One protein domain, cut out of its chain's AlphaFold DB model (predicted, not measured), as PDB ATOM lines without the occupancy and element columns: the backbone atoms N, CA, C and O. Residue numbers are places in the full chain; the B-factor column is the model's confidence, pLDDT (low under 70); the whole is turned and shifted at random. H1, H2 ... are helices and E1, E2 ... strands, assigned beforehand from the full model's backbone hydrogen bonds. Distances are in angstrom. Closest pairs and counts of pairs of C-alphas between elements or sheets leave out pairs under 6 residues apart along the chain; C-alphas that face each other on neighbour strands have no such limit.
ATOM      1  N   LEU A   5      -7.670  20.070 -24.718       78.88
ATOM      2  CA  LEU A   5      -6.644  20.829 -25.429       78.88
ATOM      3  C   LEU A   5      -5.637  21.379 -24.412       78.88
ATOM      4  O   LEU A   5      -5.988  22.154 -23.523       78.88
ATOM      5  N   LEU A   6      -4.381  20.960 -24.527       83.62
ATOM      6  CA  LEU A   6      -3.322  21.301 -23.583       83.62
ATOM      7  C   LEU A   6      -2.060  21.711 -24.334       83.62
ATOM      8  O   LEU A   6      -1.719  21.134 -25.362       83.62
ATOM      9  N   GLN A   7      -1.308  22.647 -23.764       82.62
ATOM     10  CA  GLN A   7       0.036  22.955 -24.245       82.62
ATOM     11  C   GLN A   7       0.958  21.743 -24.039       82.62
ATOM     12  O   GLN A   7       1.066  21.205 -22.921       82.62
ATOM     13  N   LEU A   8       1.609  21.302 -25.118       79.19
ATOM     14  CA  LEU A   8       2.416  20.079 -25.120       79.19
ATOM     15  C   LEU A   8       3.740  20.257 -24.363       79.19
ATOM     16  O   LEU A   8       4.151  19.344 -23.646       79.19
ATOM     17  N   ASP A   9       4.327  21.457 -24.377       73.69
ATOM     18  CA  ASP A   9       5.436  21.832 -23.492       73.69
ATOM     19  C   ASP A   9       5.244  23.241 -22.912       73.69
ATOM     20  O   ASP A   9       5.019  24.191 -23.649       73.69
ATOM     21  N   LYS A  10       5.345  23.364 -21.583       66.62
ATOM     22  CA  LYS A  10       5.229  24.628 -20.831       66.62
ATOM     23  C   LYS A  10       6.567  25.139 -20.276       66.62
ATOM     24  O   LYS A  10       6.592  26.167 -19.608       66.62
ATOM     25  N   LYS A  11       7.657  24.367 -20.387       60.44
ATOM     26  CA  LYS A  11       8.866  24.546 -19.552       60.44
ATOM     27  C   LYS A  11      10.190  24.580 -20.323       60.44
ATOM     28  O   LYS A  11      11.239  24.726 -19.684       60.44
ATOM     29  N   GLY A  12      10.178  24.468 -21.649       59.00
ATOM     30  CA  GLY A  12      11.427  24.401 -22.416       59.00
ATOM     31  C   GLY A  12      11.388  24.946 -23.836       59.00
ATOM     32  O   GLY A  12      12.414  25.446 -24.281       59.00
ATOM     33  N   LEU A  13      10.238  24.892 -24.506       69.75
ATOM     34  CA  LEU A  13      10.085  25.318 -25.893       69.75
ATOM     35  C   LEU A  13       9.243  26.591 -25.926       69.75
ATOM     36  O   LEU A  13       8.073  26.555 -25.551       69.75
ATOM     37  N   SER A  14       9.839  27.704 -26.349       77.31
ATOM     38  CA  SER A  14       9.061  28.847 -26.824       77.31
ATOM     39  C   SER A  14       9.070  28.821 -28.341       77.31
ATOM     40  O   SER A  14      10.085  28.486 -28.952       77.31
ATOM     41  N   VAL A  15       7.919  29.113 -28.933       85.44
ATOM     42  CA  VAL A  15       7.720  29.025 -30.371       85.44
ATOM     43  C   VAL A  15       7.476  30.424 -30.892       85.44
ATOM     44  O   VAL A  15       6.573  31.128 -30.445       85.44
ATOM     45  N   LEU A  16       8.318  30.817 -31.836       88.81
ATOM     46  CA  LEU A  16       8.261  32.105 -32.499       88.81
ATOM     47  C   LEU A  16       8.053  31.874 -33.995       88.81
ATOM     48  O   LEU A  16       8.636  30.964 -34.587       88.81
ATOM     49  N   ARG A  17       7.187  32.678 -34.614       89.00
ATOM     50  CA  ARG A  17       6.979  32.659 -36.066       89.00
ATOM     51  C   ARG A  17       8.211  33.227 -36.772       89.00
ATOM     52  O   ARG A  17       8.967  34.004 -36.199       89.00
ATOM     53  N   GLN A  18       8.367  32.887 -38.052       86.62
ATOM     54  CA  GLN A  18       9.522  33.269 -38.877       86.62
ATOM     55  C   GLN A  18       9.865  34.773 -38.834       86.62
ATOM     56  O   GLN A  18      11.037  35.131 -38.900       86.62
ATOM     57  N   ASN A  19       8.862  35.641 -38.674       89.94
ATOM     58  CA  ASN A  19       9.028  37.098 -38.661       89.94
ATOM     59  C   ASN A  19       9.332  37.691 -37.273       89.94
ATOM     60  O   ASN A  19       9.377  38.912 -37.138       89.94
ATOM     61  N   ALA A  20       9.533  36.862 -36.242       92.88
ATOM     62  CA  ALA A  20       9.881  37.340 -34.908       92.88
ATOM     63  C   ALA A  20      11.164  38.175 -34.944       92.88
ATOM     64  O   ALA A  20      12.178  37.731 -35.472       92.88
ATOM     65  N   SER A  21      11.152  39.383 -34.392       93.62
ATOM     66  CA  SER A  21      12.362  40.219 -34.331       93.62
ATOM     67  C   SER A  21      13.387  39.672 -33.332       93.62
ATOM     68  O   SER A  21      13.037  38.858 -32.478       93.62
ATOM     69  N   ASP A  22      14.648  40.116 -33.401       94.25
ATOM     70  CA  ASP A  22      15.656  39.740 -32.391       94.25
ATOM     71  C   ASP A  22      15.201  40.114 -30.982       94.25
ATOM     72  O   ASP A  22      15.339  39.334 -30.047       94.25
ATOM     73  N   HIS A  23      14.538  41.263 -30.860       93.81
ATOM     74  CA  HIS A  23      13.952  41.720 -29.609       93.81
ATOM     75  C   HIS A  23      12.914  40.740 -29.034       93.81
ATOM     76  O   HIS A  23      12.880  40.516 -27.827       93.81
ATOM     77  N   GLU A  24      12.094  40.102 -29.875       92.69
ATOM     78  CA  GLU A  24      11.131  39.093 -29.410       92.69
ATOM     79  C   GLU A  24      11.817  37.817 -28.909       92.69
ATOM     80  O   GLU A  24      11.336  37.196 -27.953       92.69
ATOM     81  N   PHE A  25      12.939  37.434 -29.525       92.12
ATOM     82  CA  PHE A  25      13.777  36.337 -29.044       92.12
ATOM     83  C   PHE A  25      14.433  36.679 -27.702       92.12
ATOM     84  O   PHE A  25      14.379  35.850 -26.795       92.12
ATOM     85  N   GLU A  26      14.961  37.897 -27.548       92.69
ATOM     86  CA  GLU A  26      15.537  38.388 -26.289       92.69
ATOM     87  C   GLU A  26      14.519  38.344 -25.145       92.69
ATOM     88  O   GLU A  26      14.734  37.646 -24.154       92.69
ATOM     89  N   ILE A  27      13.348  38.975 -25.320       92.12
ATOM     90  CA  ILE A  27      12.272  38.958 -24.310       92.12
ATOM     91  C   ILE A  27      11.914  37.517 -23.936       92.12
ATOM     92  O   ILE A  27      11.730  37.177 -22.766       92.12
ATOM     93  N   THR A  28      11.785  36.653 -24.941       89.94
ATOM     94  CA  THR A  28      11.427  35.251 -24.735       89.94
ATOM     95  C   THR A  28      12.484  34.516 -23.916       89.94
ATOM     96  O   THR A  28      12.139  33.792 -22.976       89.94
ATOM     97  N   PHE A  29      13.760  34.695 -24.250       90.75
ATOM     98  CA  PHE A  29      14.850  34.059 -23.531       90.75
ATOM     99  C   PHE A  29      14.965  34.581 -22.098       90.75
ATOM    100  O   PHE A  29      15.060  33.770 -21.174       90.75
ATOM    101  N   ASP A  30      14.865  35.893 -21.889       90.88
ATOM    102  CA  ASP A  30      14.937  36.513 -20.565       90.88
ATOM    103  C   ASP A  30      13.839  36.006 -19.628       90.88
ATOM    104  O   ASP A  30      14.125  35.624 -18.491       90.88
ATOM    105  N   LEU A  31      12.602  35.876 -20.118       89.06
ATOM    106  CA  LEU A  31      11.501  35.292 -19.344       89.06
ATOM    107  C   LEU A  31      11.788  33.834 -18.950       89.06
ATOM    108  O   LEU A  31      11.547  33.425 -17.808       89.06
ATOM    109  N   LEU A  32      12.320  33.029 -19.876       88.19
ATOM    110  CA  LEU A  32      12.692  31.641 -19.588       88.19
ATOM    111  C   LEU A  32      13.862  31.561 -18.598       88.19
ATOM    112  O   LEU A  32      13.874  30.672 -17.738       88.19
ATOM    113  N   LYS A  33      14.832  32.470 -18.709       90.38
ATOM    114  CA  LYS A  33      16.003  32.582 -17.836       90.38
ATOM    115  C   LYS A  33      15.592  32.987 -16.427       90.38
ATOM    116  O   LYS A  33      15.982  32.314 -15.476       90.38
ATOM    117  N   GLU A  34      14.736  33.993 -16.279       91.12
ATOM    118  CA  GLU A  34      14.188  34.432 -14.993       91.12
ATOM    119  C   GLU A  34      13.399  33.308 -14.305       91.12
ATOM    120  O   GLU A  34      13.640  32.983 -13.140       91.12
ATOM    121  N   ALA A  35      12.511  32.631 -15.041       88.12
ATOM    122  CA  ALA A  35      11.759  31.490 -14.518       88.12
ATOM    123  C   ALA A  35      12.662  30.305 -14.131       88.12
ATOM    124  O   ALA A  35      12.300  29.481 -13.288       88.12
ATOM    125  N   SER A  36      13.821  30.157 -14.775       88.88
ATOM    126  CA  SER A  36      14.817  29.140 -14.432       88.88
ATOM    127  C   SER A  36      15.602  29.520 -13.170       88.88
ATOM    128  O   SER A  36      15.697  28.700 -12.258       88.88
ATOM    129  N   ARG A  37      16.045  30.781 -13.066       91.56
ATOM    130  CA  ARG A  37      16.738  31.343 -11.893       91.56
ATOM    131  C   ARG A  37      15.910  31.249 -10.617       91.56
ATOM    132  O   ARG A  37      16.436  30.843  -9.595       91.56
ATOM    133  N   LYS A  38      14.595  31.495 -10.690       91.06
ATOM    134  CA  LYS A  38      13.647  31.292  -9.569       91.06
ATOM    135  C   LYS A  38      13.603  29.850  -9.027       91.06
ATOM    136  O   LYS A  38      12.934  29.595  -8.033       91.06
ATOM    137  N   ARG A  39      14.236  28.896  -9.715       90.81
ATOM    138  CA  ARG A  39      14.325  27.474  -9.351       90.81
ATOM    139  C   ARG A  39      15.779  27.014  -9.190       90.81
ATOM    140  O   ARG A  39      16.030  25.822  -9.353       90.81
ATOM    141  N   ASP A  40      16.708  27.950  -8.981       92.75
ATOM    142  CA  ASP A  40      18.154  27.715  -8.858       92.75
ATOM    143  C   ASP A  40      18.746  26.920 -10.029       92.75
ATOM    144  O   ASP A  40      19.609  26.056  -9.876       92.75
ATOM    145  N   LYS A  41      18.238  27.183 -11.238       89.19
ATOM    146  CA  LYS A  41      18.719  26.562 -12.474       89.19
ATOM    147  C   LYS A  41      19.103  27.633 -13.469       89.19
ATOM    148  O   LYS A  41      18.232  28.332 -13.985       89.19
ATOM    149  N   ASP A  42      20.375  27.698 -13.819       89.19
ATOM    150  CA  ASP A  42      20.794  28.531 -14.935       89.19
ATOM    151  C   ASP A  42      20.285  27.980 -16.266       89.19
ATOM    152  O   ASP A  42      20.115  26.773 -16.459       89.19
ATOM    153  N   ARG A  43      20.014  28.902 -17.186       89.56
ATOM    154  CA  ARG A  43      19.561  28.606 -18.540       89.56
ATOM    155  C   ARG A  43      20.457  29.329 -19.532       89.56
ATOM    156  O   ARG A  43      20.741  30.513 -19.358       89.56
ATOM    157  N   PHE A  44      20.836  28.599 -20.571       90.56
ATOM    158  CA  PHE A  44      21.688  29.055 -21.659       90.56
ATOM    159  C   PHE A  44      20.967  28.839 -22.985       90.56
ATOM    160  O   PHE A  44      20.087  27.976 -23.094       90.56
ATOM    161  N   TRP A  45      21.334  29.629 -23.985       88.94
ATOM    162  CA  TRP A  45      20.883  29.415 -25.350       88.94
ATOM    163  C   TRP A  45      21.793  28.395 -26.034       88.94
ATOM    164  O   TRP A  45      23.001  28.600 -26.124       88.94
ATOM    165  N   HIS A  46      21.217  27.300 -26.525       86.44
ATOM    166  CA  HIS A  46      21.981  26.231 -27.175       86.44
ATOM    167  C   HIS A  46      21.861  26.266 -28.699       86.44
ATOM    168  O   HIS A  46      22.863  26.198 -29.404       86.44
ATOM    169  N   SER A  47      20.632  26.333 -29.201       86.25
ATOM    170  CA  SER A  47      20.336  26.214 -30.623       86.25
ATOM    171  C   SER A  47      18.887  26.604 -30.909       86.25
ATOM    172  O   SER A  47      18.073  26.728 -29.988       86.25
ATOM    173  N   VAL A  48      18.557  26.773 -32.189       89.94
ATOM    174  CA  VAL A  48      17.186  27.010 -32.663       89.94
ATOM    175  C   VAL A  48      16.804  25.929 -33.658       89.94
ATOM    176  O   VAL A  48      17.581  25.622 -34.556       89.94
ATOM    177  N   ALA A  49      15.599  25.380 -33.517       90.56
ATOM    178  CA  ALA A  49      14.999  24.528 -34.535       90.56
ATOM    179  C   ALA A  49      14.060  25.361 -35.420       90.56
ATOM    180  O   ALA A  49      13.193  26.063 -34.894       90.56
ATOM    181  N   THR A  50      14.209  25.277 -36.745       89.19
ATOM    182  CA  THR A  50      13.359  26.007 -37.708       89.19
ATOM    183  C   THR A  50      12.600  25.038 -38.599       89.19
ATOM    184  O   THR A  50      13.203  24.150 -39.197       89.19
ATOM    185  N   MET A  51      11.283  25.227 -38.729       88.62
ATOM    186  CA  MET A  51      10.436  24.342 -39.533       88.62
ATOM    187  C   MET A  51       9.105  24.966 -39.965       88.62
ATOM    188  O   MET A  51       8.597  25.873 -39.290       88.62
ATOM    189  N   PRO A  52       8.489  24.444 -41.040       87.75
ATOM    190  CA  PRO A  52       7.105  24.733 -41.378       87.75
ATOM    191  C   PRO A  52       6.147  24.309 -40.259       87.75
ATOM    192  O   PRO A  52       6.226  23.216 -39.708       87.75
ATOM    193  N   ALA A  53       5.161  25.153 -39.957       84.75
ATOM    194  CA  ALA A  53       4.154  24.826 -38.945       84.75
ATOM    195  C   ALA A  53       3.255  23.635 -39.338       84.75
ATOM    196  O   ALA A  53       2.636  23.046 -38.457       84.75
ATOM    197  N   GLY A  54       3.154  23.310 -40.634       85.12
ATOM    198  CA  GLY A  54       2.448  22.119 -41.122       85.12
ATOM    199  C   GLY A  54       3.070  20.834 -40.581       85.12
ATOM    200  O   GLY A  54       2.355  19.994 -40.044       85.12
ATOM    201  N   ASP A  55       4.398  20.765 -40.588       87.44
ATOM    202  CA  ASP A  55       5.162  19.593 -40.155       87.44
ATOM    203  C   ASP A  55       5.048  19.368 -38.642       87.44
ATOM    204  O   ASP A  55       5.084  18.243 -38.170       87.44
ATOM    205  N   VAL A  56       4.828  20.423 -37.850       86.19
ATOM    206  CA  VAL A  56       4.549  20.284 -36.405       86.19
ATOM    207  C   VAL A  56       3.175  19.662 -36.149       86.19
ATOM    208  O   VAL A  56       2.960  19.024 -35.118       86.19
ATOM    209  N   ARG A  57       2.211  19.897 -37.047       87.94
ATOM    210  CA  ARG A  57       0.811  19.490 -36.859       87.94
ATOM    211  C   ARG A  57       0.606  18.006 -37.139       87.94
ATOM    212  O   ARG A  57      -0.320  17.418 -36.577       87.94
ATOM    213  N   GLU A  58       1.450  17.416 -37.980       88.56
ATOM    214  CA  GLU A  58       1.267  16.075 -38.530       88.56
ATOM    215  C   GLU A  58       2.541  15.239 -38.493       88.56
ATOM    216  O   GLU A  58       3.615  15.707 -38.852       88.56
ATOM    217  N   LYS A  59       2.401  13.965 -38.122       85.00
ATOM    218  CA  LYS A  59       3.459  12.964 -38.260       85.00
ATOM    219  C   LYS A  59       2.858  11.670 -38.784       85.00
ATOM    220  O   LYS A  59       1.864  11.208 -38.240       85.00
ATOM    221  N   ASP A  60       3.448  11.107 -39.836       85.81
ATOM    222  CA  ASP A  60       3.014   9.836 -40.437       85.81
ATOM    223  C   ASP A  60       1.507   9.809 -40.795       85.81
ATOM    224  O   ASP A  60       0.841   8.783 -40.699       85.81
ATOM    225  N   GLY A  61       0.949  10.964 -41.184       85.12
ATOM    226  CA  GLY A  61      -0.478  11.140 -41.497       85.12
ATOM    227  C   GLY A  61      -1.401  11.337 -40.284       85.12
ATOM    228  O   GLY A  61      -2.596  11.572 -40.459       85.12
ATOM    229  N   GLU A  62      -0.877  11.289 -39.057       84.06
ATOM    230  CA  GLU A  62      -1.626  11.533 -37.821       84.06
ATOM    231  C   GLU A  62      -1.495  12.993 -37.360       84.06
ATOM    232  O   GLU A  62      -0.402  13.558 -37.313       84.06
ATOM    233  N   LYS A  63      -2.617  13.603 -36.953       86.50
ATOM    234  CA  LYS A  63      -2.651  14.943 -36.345       86.50
ATOM    235  C   LYS A  63      -2.175  14.862 -34.893       86.50
ATOM    236  O   LYS A  63      -2.927  14.443 -34.015       86.50
ATOM    237  N   ILE A  64      -0.954  15.310 -34.623       86.38
ATOM    238  CA  ILE A  64      -0.344  15.220 -33.286       86.38
ATOM    239  C   ILE A  64      -0.427  16.532 -32.496       86.38
ATOM    240  O   ILE A  64      -0.399  16.519 -31.260       86.38
ATOM    241  N   ALA A  65      -0.545  17.668 -33.189       89.06
ATOM    242  CA  ALA A  65      -0.554  18.984 -32.566       89.06
ATOM    243  C   ALA A  65      -1.218  20.063 -33.432       89.06
ATOM    244  O   ALA A  65      -1.567  19.869 -34.595       89.06
ATOM    245  N   ALA A  66      -1.361  21.241 -32.844       88.00
ATOM    246  CA  ALA A  66      -1.767  22.476 -33.480       88.00
ATOM    247  C   ALA A  66      -0.854  23.612 -33.003       88.00
ATOM    248  O   ALA A  66      -0.384  23.614 -31.867       88.00
ATOM    249  N   VAL A  67      -0.607  24.577 -33.885       88.06
ATOM    250  CA  VAL A  67       0.165  25.789 -33.580       88.06
ATOM    251  C   VAL A  67      -0.828  26.936 -33.497       88.06
ATOM    252  O   VAL A  67      -1.469  27.236 -34.507       88.06
ATOM    253  N   TYR A  68      -0.966  27.518 -32.309       86.06
ATOM    254  CA  TYR A  68      -1.885  28.614 -32.024       86.06
ATOM    255  C   TYR A  68      -1.105  29.900 -31.812       86.06
ATOM    256  O   TYR A  68      -0.195  29.932 -30.987       86.06
ATOM    257  N   ASP A  69      -1.489  30.953 -32.524       83.94
ATOM    258  CA  ASP A  69      -0.933  32.278 -32.286       83.94
ATOM    259  C   ASP A  69      -1.424  32.780 -30.930       83.94
ATOM    260  O   ASP A  69      -2.625  32.763 -30.634       83.94
ATOM    261  N   THR A  70      -0.489  33.215 -30.093       79.44
ATOM    262  CA  THR A  70      -0.812  33.806 -28.803       79.44
ATOM    263  C   THR A  70      -0.269  35.216 -28.758       79.44
ATOM    264  O   THR A  70       0.933  35.457 -28.698       79.44
ATOM    265  N   SER A  71      -1.194  36.175 -28.789       73.00
ATOM    266  CA  SER A  71      -0.879  37.592 -28.664       73.00
ATOM    267  C   SER A  71      -0.376  37.872 -27.258       73.00
ATOM    268  O   SER A  71      -1.156  38.113 -26.335       73.00
ATOM    269  N   VAL A  72       0.941  37.845 -27.093       81.00
ATOM    270  CA  VAL A  72       1.586  38.295 -25.867       81.00
ATOM    271  C   VAL A  72       2.128  39.699 -26.092       81.00
ATOM    272  O   VAL A  72       2.677  40.010 -27.151       81.00
ATOM    273  N   LYS A  73       1.948  40.572 -25.094       84.06
ATOM    274  CA  LYS A  73       2.501  41.927 -25.121       84.06
ATOM    275  C   LYS A  73       3.997  41.857 -25.459       84.06
ATOM    276  O   LYS A  73       4.710  41.016 -24.913       84.06
ATOM    277  N   ASP A  74       4.418  42.695 -26.401       86.00
ATOM    278  CA  ASP A  74       5.797  42.801 -26.897       86.00
ATOM    279  C   ASP A  74       6.358  41.521 -27.563       86.00
ATOM    280  O   ASP A  74       7.539  41.459 -27.887       86.00
ATOM    281  N   ARG A  75       5.510  40.514 -27.838       88.31
ATOM    282  CA  ARG A  75       5.851  39.281 -28.574       88.31
ATOM    283  C   ARG A  75       4.738  38.901 -29.556       88.31
ATOM    284  O   ARG A  75       3.992  37.945 -29.346       88.31
ATOM    285  N   ARG A  76       4.603  39.690 -30.625       89.94
ATOM    286  CA  ARG A  76       3.554  39.548 -31.656       89.94
ATOM    287  C   ARG A  76       3.629  38.228 -32.418       89.94
ATOM    288  O   ARG A  76       2.616  37.768 -32.929       89.94
ATOM    289  N   HIS A  77       4.815  37.646 -32.509       92.12
ATOM    290  CA  HIS A  77       5.076  36.408 -33.228       92.12
ATOM    291  C   HIS A  77       5.156  35.195 -32.298       92.12
ATOM    292  O   HIS A  77       5.611  34.136 -32.731       92.12
ATOM    293  N   HIS A  78       4.740  35.328 -31.036       90.88
ATOM    294  CA  HIS A  78       4.657  34.204 -30.114       90.88
ATOM    295  C   HIS A  78       3.514  33.258 -30.491       90.88
ATOM    296  O   HIS A  78       2.414  33.673 -30.860       90.88
ATOM    297  N   ALA A  79       3.792  31.966 -30.383       89.62
ATOM    298  CA  ALA A  79       2.825  30.910 -30.592       89.62
ATOM    299  C   ALA A  79       3.001  29.808 -29.545       89.62
ATOM    300  O   ALA A  79       4.067  29.640 -28.950       89.62
ATOM    301  N   ASP A  80       1.955  29.011 -29.369       87.31
ATOM    302  CA  ASP A  80       1.963  27.824 -28.528       87.31
ATOM    303  C   ASP A  80       1.685  26.571 -29.360       87.31
ATOM    304  O   ASP A  80       0.840  26.560 -30.259       87.31
ATOM    305  N   ILE A  81       2.385  25.483 -29.027       88.25
ATOM    306  CA  ILE A  81       2.073  24.157 -29.557       88.25
ATOM    307  C   ILE A  81       1.111  23.469 -28.594       88.25
ATOM    308  O   ILE A  81       1.455  23.108 -27.461       88.25
ATOM    309  N   MET A  82      -0.108  23.273 -29.075       87.06
ATOM    310  CA  MET A  82      -1.207  22.653 -28.355       87.06
ATOM    311  C   MET A  82      -1.465  21.260 -28.918       87.06
ATOM    312  O   MET A  82      -1.277  21.012 -30.103       87.06
ATOM    313  N   GLY A  83      -1.934  20.343 -28.087       85.50
ATOM    314  CA  GLY A  83      -2.353  19.016 -28.514       85.50
ATOM    315  C   GLY A  83      -3.565  18.565 -27.726       85.50
ATOM    316  O   GLY A  83      -3.772  18.979 -26.583       85.50
ATOM    317  N   VAL A  84      -4.377  17.718 -28.349       79.00
ATOM    318  CA  VAL A  84      -5.455  17.020 -27.653       79.00
ATOM    319  C   VAL A  84      -4.837  15.814 -26.965       79.00
ATOM    320  O   VAL A  84      -4.193  14.993 -27.614       79.00
ATOM    321  N   SER A  85      -5.013  15.719 -25.652       77.00
ATOM    322  CA  SER A  85      -4.541  14.568 -24.887       77.00
ATOM    323  C   SER A  85      -5.657  14.035 -24.006       77.00
ATOM    324  O   SER A  85      -6.338  14.804 -23.322       77.00
ATOM    325  N   THR A  86      -5.836  12.719 -24.008       71.81
ATOM    326  CA  THR A  86      -6.737  12.016 -23.084       71.81
ATOM    327  C   THR A  86      -6.006  11.559 -21.823       71.81
ATOM    328  O   THR A  86      -6.620  11.455 -20.764       71.81
ATOM    329  N   ASP A  87      -4.687  11.347 -21.906       81.50
ATOM    330  CA  ASP A  87      -3.847  10.935 -20.781       81.50
ATOM    331  C   ASP A  87      -2.408  11.490 -20.862       81.50
ATOM    332  O   ASP A  87      -2.016  12.160 -21.819       81.50
ATOM    333  N   ARG A  88      -1.591  11.228 -19.831       82.81
ATOM    334  CA  ARG A  88      -0.186  11.671 -19.769       82.81
ATOM    335  C   ARG A  88       0.717  10.968 -20.792       82.81
ATOM    336  O   ARG A  88       1.645  11.596 -21.291       82.81
ATOM    337  N   LYS A  89       0.488   9.686 -21.096       85.94
ATOM    338  CA  LYS A  89       1.323   8.914 -22.032       85.94
ATOM    339  C   LYS A  89       1.165   9.433 -23.458       85.94
ATOM    340  O   LYS A  89       2.161   9.580 -24.159       85.94
ATOM    341  N   GLN A  90      -0.058   9.750 -23.879       83.88
ATOM    342  CA  GLN A  90      -0.325  10.356 -25.182       83.88
ATOM    343  C   GLN A  90       0.383  11.706 -25.322       83.88
ATOM    344  O   GLN A  90       1.084  11.919 -26.310       83.88
ATOM    345  N   LYS A  91       0.307  12.559 -24.293       83.81
ATOM    346  CA  LYS A  91       1.030  13.836 -24.262       83.81
ATOM    347  C   LYS A  91       2.534  13.660 -24.483       83.81
ATOM    348  O   LYS A  91       3.109  14.360 -25.311       83.81
ATOM    349  N   GLU A  92       3.172  12.739 -23.757       86.56
ATOM    350  CA  GLU A  92       4.616  12.498 -23.902       86.56
ATOM    351  C   GLU A  92       4.971  11.924 -25.283       86.56
ATOM    352  O   GLU A  92       5.996  12.297 -25.850       86.56
ATOM    353  N   ARG A  93       4.108  11.084 -25.877       87.25
ATOM    354  CA  ARG A  93       4.292  10.599 -27.257       87.25
ATOM    355  C   ARG A  93       4.246  11.737 -28.275       87.25
ATOM    356  O   ARG A  93       5.152  11.828 -29.098       87.25
ATOM    357  N   HIS A  94       3.252  12.624 -28.196       87.19
ATOM    358  CA  HIS A  94       3.156  13.772 -29.106       87.19
ATOM    359  C   HIS A  94       4.330  14.735 -28.904       87.19
ATOM    360  O   HIS A  94       4.920  15.206 -29.872       87.19
ATOM    361  N   LYS A  95       4.736  14.971 -27.649       86.38
ATOM    362  CA  LYS A  95       5.926  15.768 -27.338       86.38
ATOM    363  C   LYS A  95       7.182  15.179 -27.984       86.38
ATOM    364  O   LYS A  95       7.929  15.915 -28.622       86.38
ATOM    365  N   LYS A  96       7.412  13.869 -27.842       87.94
ATOM    366  CA  LYS A  96       8.551  13.200 -28.485       87.94
ATOM    367  C   LYS A  96       8.480  13.329 -30.005       87.94
ATOM    368  O   LYS A  96       9.486  13.654 -30.619       87.94
ATOM    369  N   ALA A  97       7.307  13.117 -30.601       88.19
ATOM    370  CA  ALA A  97       7.117  13.251 -32.039       88.19
ATOM    371  C   ALA A  97       7.516  14.647 -32.542       88.19
ATOM    372  O   ALA A  97       8.276  14.739 -33.498       88.19
ATOM    373  N   ILE A  98       7.096  15.709 -31.851       87.25
ATOM    374  CA  ILE A  98       7.491  17.087 -32.175       87.25
ATOM    375  C   ILE A  98       9.004  17.281 -32.049       87.25
ATOM    376  O   ILE A  98       9.618  17.870 -32.933       87.25
ATOM    377  N   LEU A  99       9.621  16.780 -30.973       86.31
ATOM    378  CA  LEU A  99      11.071  16.889 -30.778       86.31
ATOM    379  C   LEU A  99      11.859  16.157 -31.872       86.31
ATOM    380  O   LEU A  99      12.862  16.681 -32.342       86.31
ATOM    381  N   ASP A 100      11.395  14.981 -32.302       88.44
ATOM    382  CA  ASP A 100      12.016  14.237 -33.402       88.44
ATOM    383  C   ASP A 100      11.989  15.062 -34.702       88.44
ATOM    384  O   ASP A 100      12.990  15.112 -35.408       88.44
ATOM    385  N   ILE A 101      10.877  15.754 -34.983       86.75
ATOM    386  CA  ILE A 101      10.741  16.646 -36.147       86.75
ATOM    387  C   ILE A 101      11.667  17.866 -35.988       86.75
ATOM    388  O   ILE A 101      12.327  18.274 -36.941       86.75
ATOM    389  N   MET A 102      11.780  18.423 -34.775       85.25
ATOM    390  CA  MET A 102      12.644  19.581 -34.467       85.25
ATOM    391  C   MET A 102      14.125  19.293 -34.616       85.25
ATOM    392  O   MET A 102      14.876  20.171 -35.042       85.25
ATOM    393  N   ASN A 103      14.539  18.061 -34.347       85.00
ATOM    394  CA  ASN A 103      15.932  17.659 -34.472       85.00
ATOM    395  C   ASN A 103      16.435  17.589 -35.922       85.00
ATOM    396  O   ASN A 103      17.642  17.482 -36.124       85.00
ATOM    397  N   LEU A 104      15.555  17.676 -36.925       83.88
ATOM    398  CA  LEU A 104      15.943  17.608 -38.338       83.88
ATOM    399  C   LEU A 104      16.542  18.916 -38.881       83.88
ATOM    400  O   LEU A 104      17.192  18.894 -39.920       83.88
ATOM    401  N   SER A 105      16.314  20.049 -38.212       87.25
ATOM    402  CA  SER A 105      16.657  21.380 -38.734       87.25
ATOM    403  C   SER A 105      17.091  22.311 -37.602       87.25
ATOM    404  O   SER A 105      16.420  23.289 -37.264       87.25
ATOM    405  N   ILE A 106      18.204  21.947 -36.963       90.62
ATOM    406  CA  ILE A 106      18.810  22.709 -35.873       90.62
ATOM    407  C   ILE A 106      19.921  23.598 -36.429       90.62
ATOM    408  O   ILE A 106      20.867  23.103 -37.035       90.62
ATOM    409  N   SER A 107      19.841  24.896 -36.149       91.06
ATOM    410  CA  SER A 107      20.948  25.836 -36.324       91.06
ATOM    411  C   SER A 107      21.624  26.100 -34.984       91.06
ATOM    412  O   SER A 107      20.955  26.281 -33.957       91.06
ATOM    413  N   SER A 108      22.953  26.140 -34.988       89.06
ATOM    414  CA  SER A 108      23.733  26.524 -33.810       89.06
ATOM    415  C   SER A 108      23.508  27.996 -33.448       89.06
ATOM    416  O   SER A 108      23.072  28.799 -34.277       89.06
ATOM    417  N   THR A 109      23.845  28.388 -32.213       89.06
ATOM    418  CA  THR A 109      23.801  29.803 -31.801       89.06
ATOM    419  C   THR A 109      24.653  30.699 -32.701       89.06
ATOM    420  O   THR A 109      24.267  31.835 -32.948       89.06
ATOM    421  N   ALA A 110      25.790  30.200 -33.201       89.38
ATOM    422  CA  ALA A 110      26.693  30.964 -34.062       89.38
ATOM    423  C   ALA A 110      26.111  31.201 -35.467       89.38
ATOM    424  O   ALA A 110      26.303  32.267 -36.043       89.38
ATOM    425  N   GLU A 111      25.380  30.228 -36.012       91.19
ATOM    426  CA  GLU A 111      24.756  30.334 -37.337       91.19
ATOM    427  C   GLU A 111      23.461  31.149 -37.294       91.19
ATOM    428  O   GLU A 111      23.156  31.910 -38.215       91.19
ATOM    429  N   PHE A 112      22.682  30.999 -36.221       91.88
ATOM    430  CA  PHE A 112      21.384  31.640 -36.117       91.88
ATOM    431  C   PHE A 112      21.533  33.165 -36.067       91.88
ATOM    432  O   PHE A 112      22.113  33.725 -35.136       91.88
ATOM    433  N   ARG A 113      21.002  33.834 -37.099       91.88
ATOM    434  CA  ARG A 113      21.035  35.299 -37.264       91.88
ATOM    435  C   ARG A 113      22.434  35.903 -37.138       91.88
ATOM    436  O   ARG A 113      22.599  36.979 -36.577       91.88
ATOM    437  N   GLY A 114      23.448  35.205 -37.646       91.75
ATOM    438  CA  GLY A 114      24.826  35.697 -37.604       91.75
ATOM    439  C   GLY A 114      25.409  35.793 -36.192       91.75
ATOM    440  O   GLY A 114      26.317  36.587 -35.965       91.75
ATOM    441  N   GLY A 115      24.885  35.025 -35.232       92.50
ATOM    442  CA  GLY A 115      25.494  34.896 -33.911       92.50
ATOM    443  C   GLY A 115      25.115  35.977 -32.902       92.50
ATOM    444  O   GLY A 115      25.733  36.043 -31.842       92.50
ATOM    445  N   VAL A 116      24.094  36.799 -33.169       93.25
ATOM    446  CA  VAL A 116      23.681  37.889 -32.257       93.25
ATOM    447  C   VAL A 116      23.358  37.401 -30.833       93.25
ATOM    448  O   VAL A 116      23.611  38.109 -29.861       93.25
ATOM    449  N   PHE A 117      22.918  36.146 -30.684       92.38
ATOM    450  CA  PHE A 117      22.602  35.522 -29.390       92.38
ATOM    451  C   PHE A 117      23.770  34.753 -28.747       92.38
ATOM    452  O   PHE A 117      23.575  34.082 -27.733       92.38
ATOM    453  N   ALA A 118      24.990  34.829 -29.293       91.69
ATOM    454  CA  ALA A 118      26.152  34.101 -28.765       91.69
ATOM    455  C   ALA A 118      26.457  34.436 -27.296       91.69
ATOM    456  O   ALA A 118      26.923  33.582 -26.547       91.69
ATOM    457  N   HIS A 119      26.122  35.649 -26.859       91.56
ATOM    458  CA  HIS A 119      26.302  36.106 -25.483       91.56
ATOM    459  C   HIS A 119      25.409  35.381 -24.451       91.56
ATOM    460  O   HIS A 119      25.687  35.436 -23.253       91.56
ATOM    461  N   HIS A 120      24.360  34.676 -24.894       91.81
ATOM    462  CA  HIS A 120      23.517  33.824 -24.041       91.81
ATOM    463  C   HIS A 120      23.954  32.359 -24.009       91.81
ATOM    464  O   HIS A 120      23.409  31.570 -23.225       91.81
ATOM    465  N   ALA A 121      24.895  31.967 -24.870       90.44
ATOM    466  CA  ALA A 121      25.433  30.618 -24.890       90.44
ATOM    467  C   ALA A 121      26.376  30.386 -23.704       90.44
ATOM    468  O   ALA A 121      26.928  31.314 -23.112       90.44
TER     469      ALA A 121
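AT A GLANCE: This is residues 5 to 121 of the 124 residues of an uncharacterized protein of Methylobacterium sp. WL2 (UniProt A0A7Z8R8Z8). A small three-stranded sheet, E1, E4 and E3, has the slanting helix H3 and the short H2 over one face. Towards the other end of the longest axis lie the long helix H1, a two-stranded ribbon of E2 and E5, and short H4. The printed part has 117 residues, with E1 H1 E2 H2 E3 E4 H3 E5 H4 along the chain, and both sheets are antiparallel. The class is mixed, helices and strands; the whole is compact, with a radius of gyration of the C-alphas of 14.6 A and spans of 39 by 30 by 25 A.

IN THESE COORDINATES: E1, residues 5 to 7, begins at C-alpha 5 (-6.644, 20.829, -25.429). H1, residues 22 to 37, is 22.2 A long; E2 is 47 to 49, H2 53 to 57, E3 66 to 69. E4, residues 78 to 85, measures 22.3 A, and H3, residues 88 to 102, 21.1 A. E5 is 106 to 108; H4, 112 to 115, ends at C-alpha 115 (25.494, 34.896, -33.911).

HOW THE PARTS SIT: In the sheet E1 E4 E3, N 6 and O 83 are 2.9 A apart, within hydrogen-bond range. E3 and E4 form a hairpin, with N 66 and O 82 at 2.8 A. H3 lies over E4 at a height over the sheet of 9.8 A, slantwise at 38 degrees on the local plane. On the same face, H2 lies over E3; H2 and H3 only just touch, with 3 pairs of C-alphas within 8 A, the closest being Val 56 and Ile 98, 6.1 A. E2 and E5 are antiparallel, N 48 and O 107 at 3.0 A. H1 is not on the sheet of E1, E4 and E3 and touches no helix. In H1, H2 and H3 every O i to N i+4 pair is within hydrogen-bond range; H4 is too short for one.

THE WHOLE: The farthest C-alphas, of Thr 86 and Gly 114, are 42.0 A apart. The printed part has no cut. The link E1 to H1 is long. Residues 10 to 13 are under pLDDT 70.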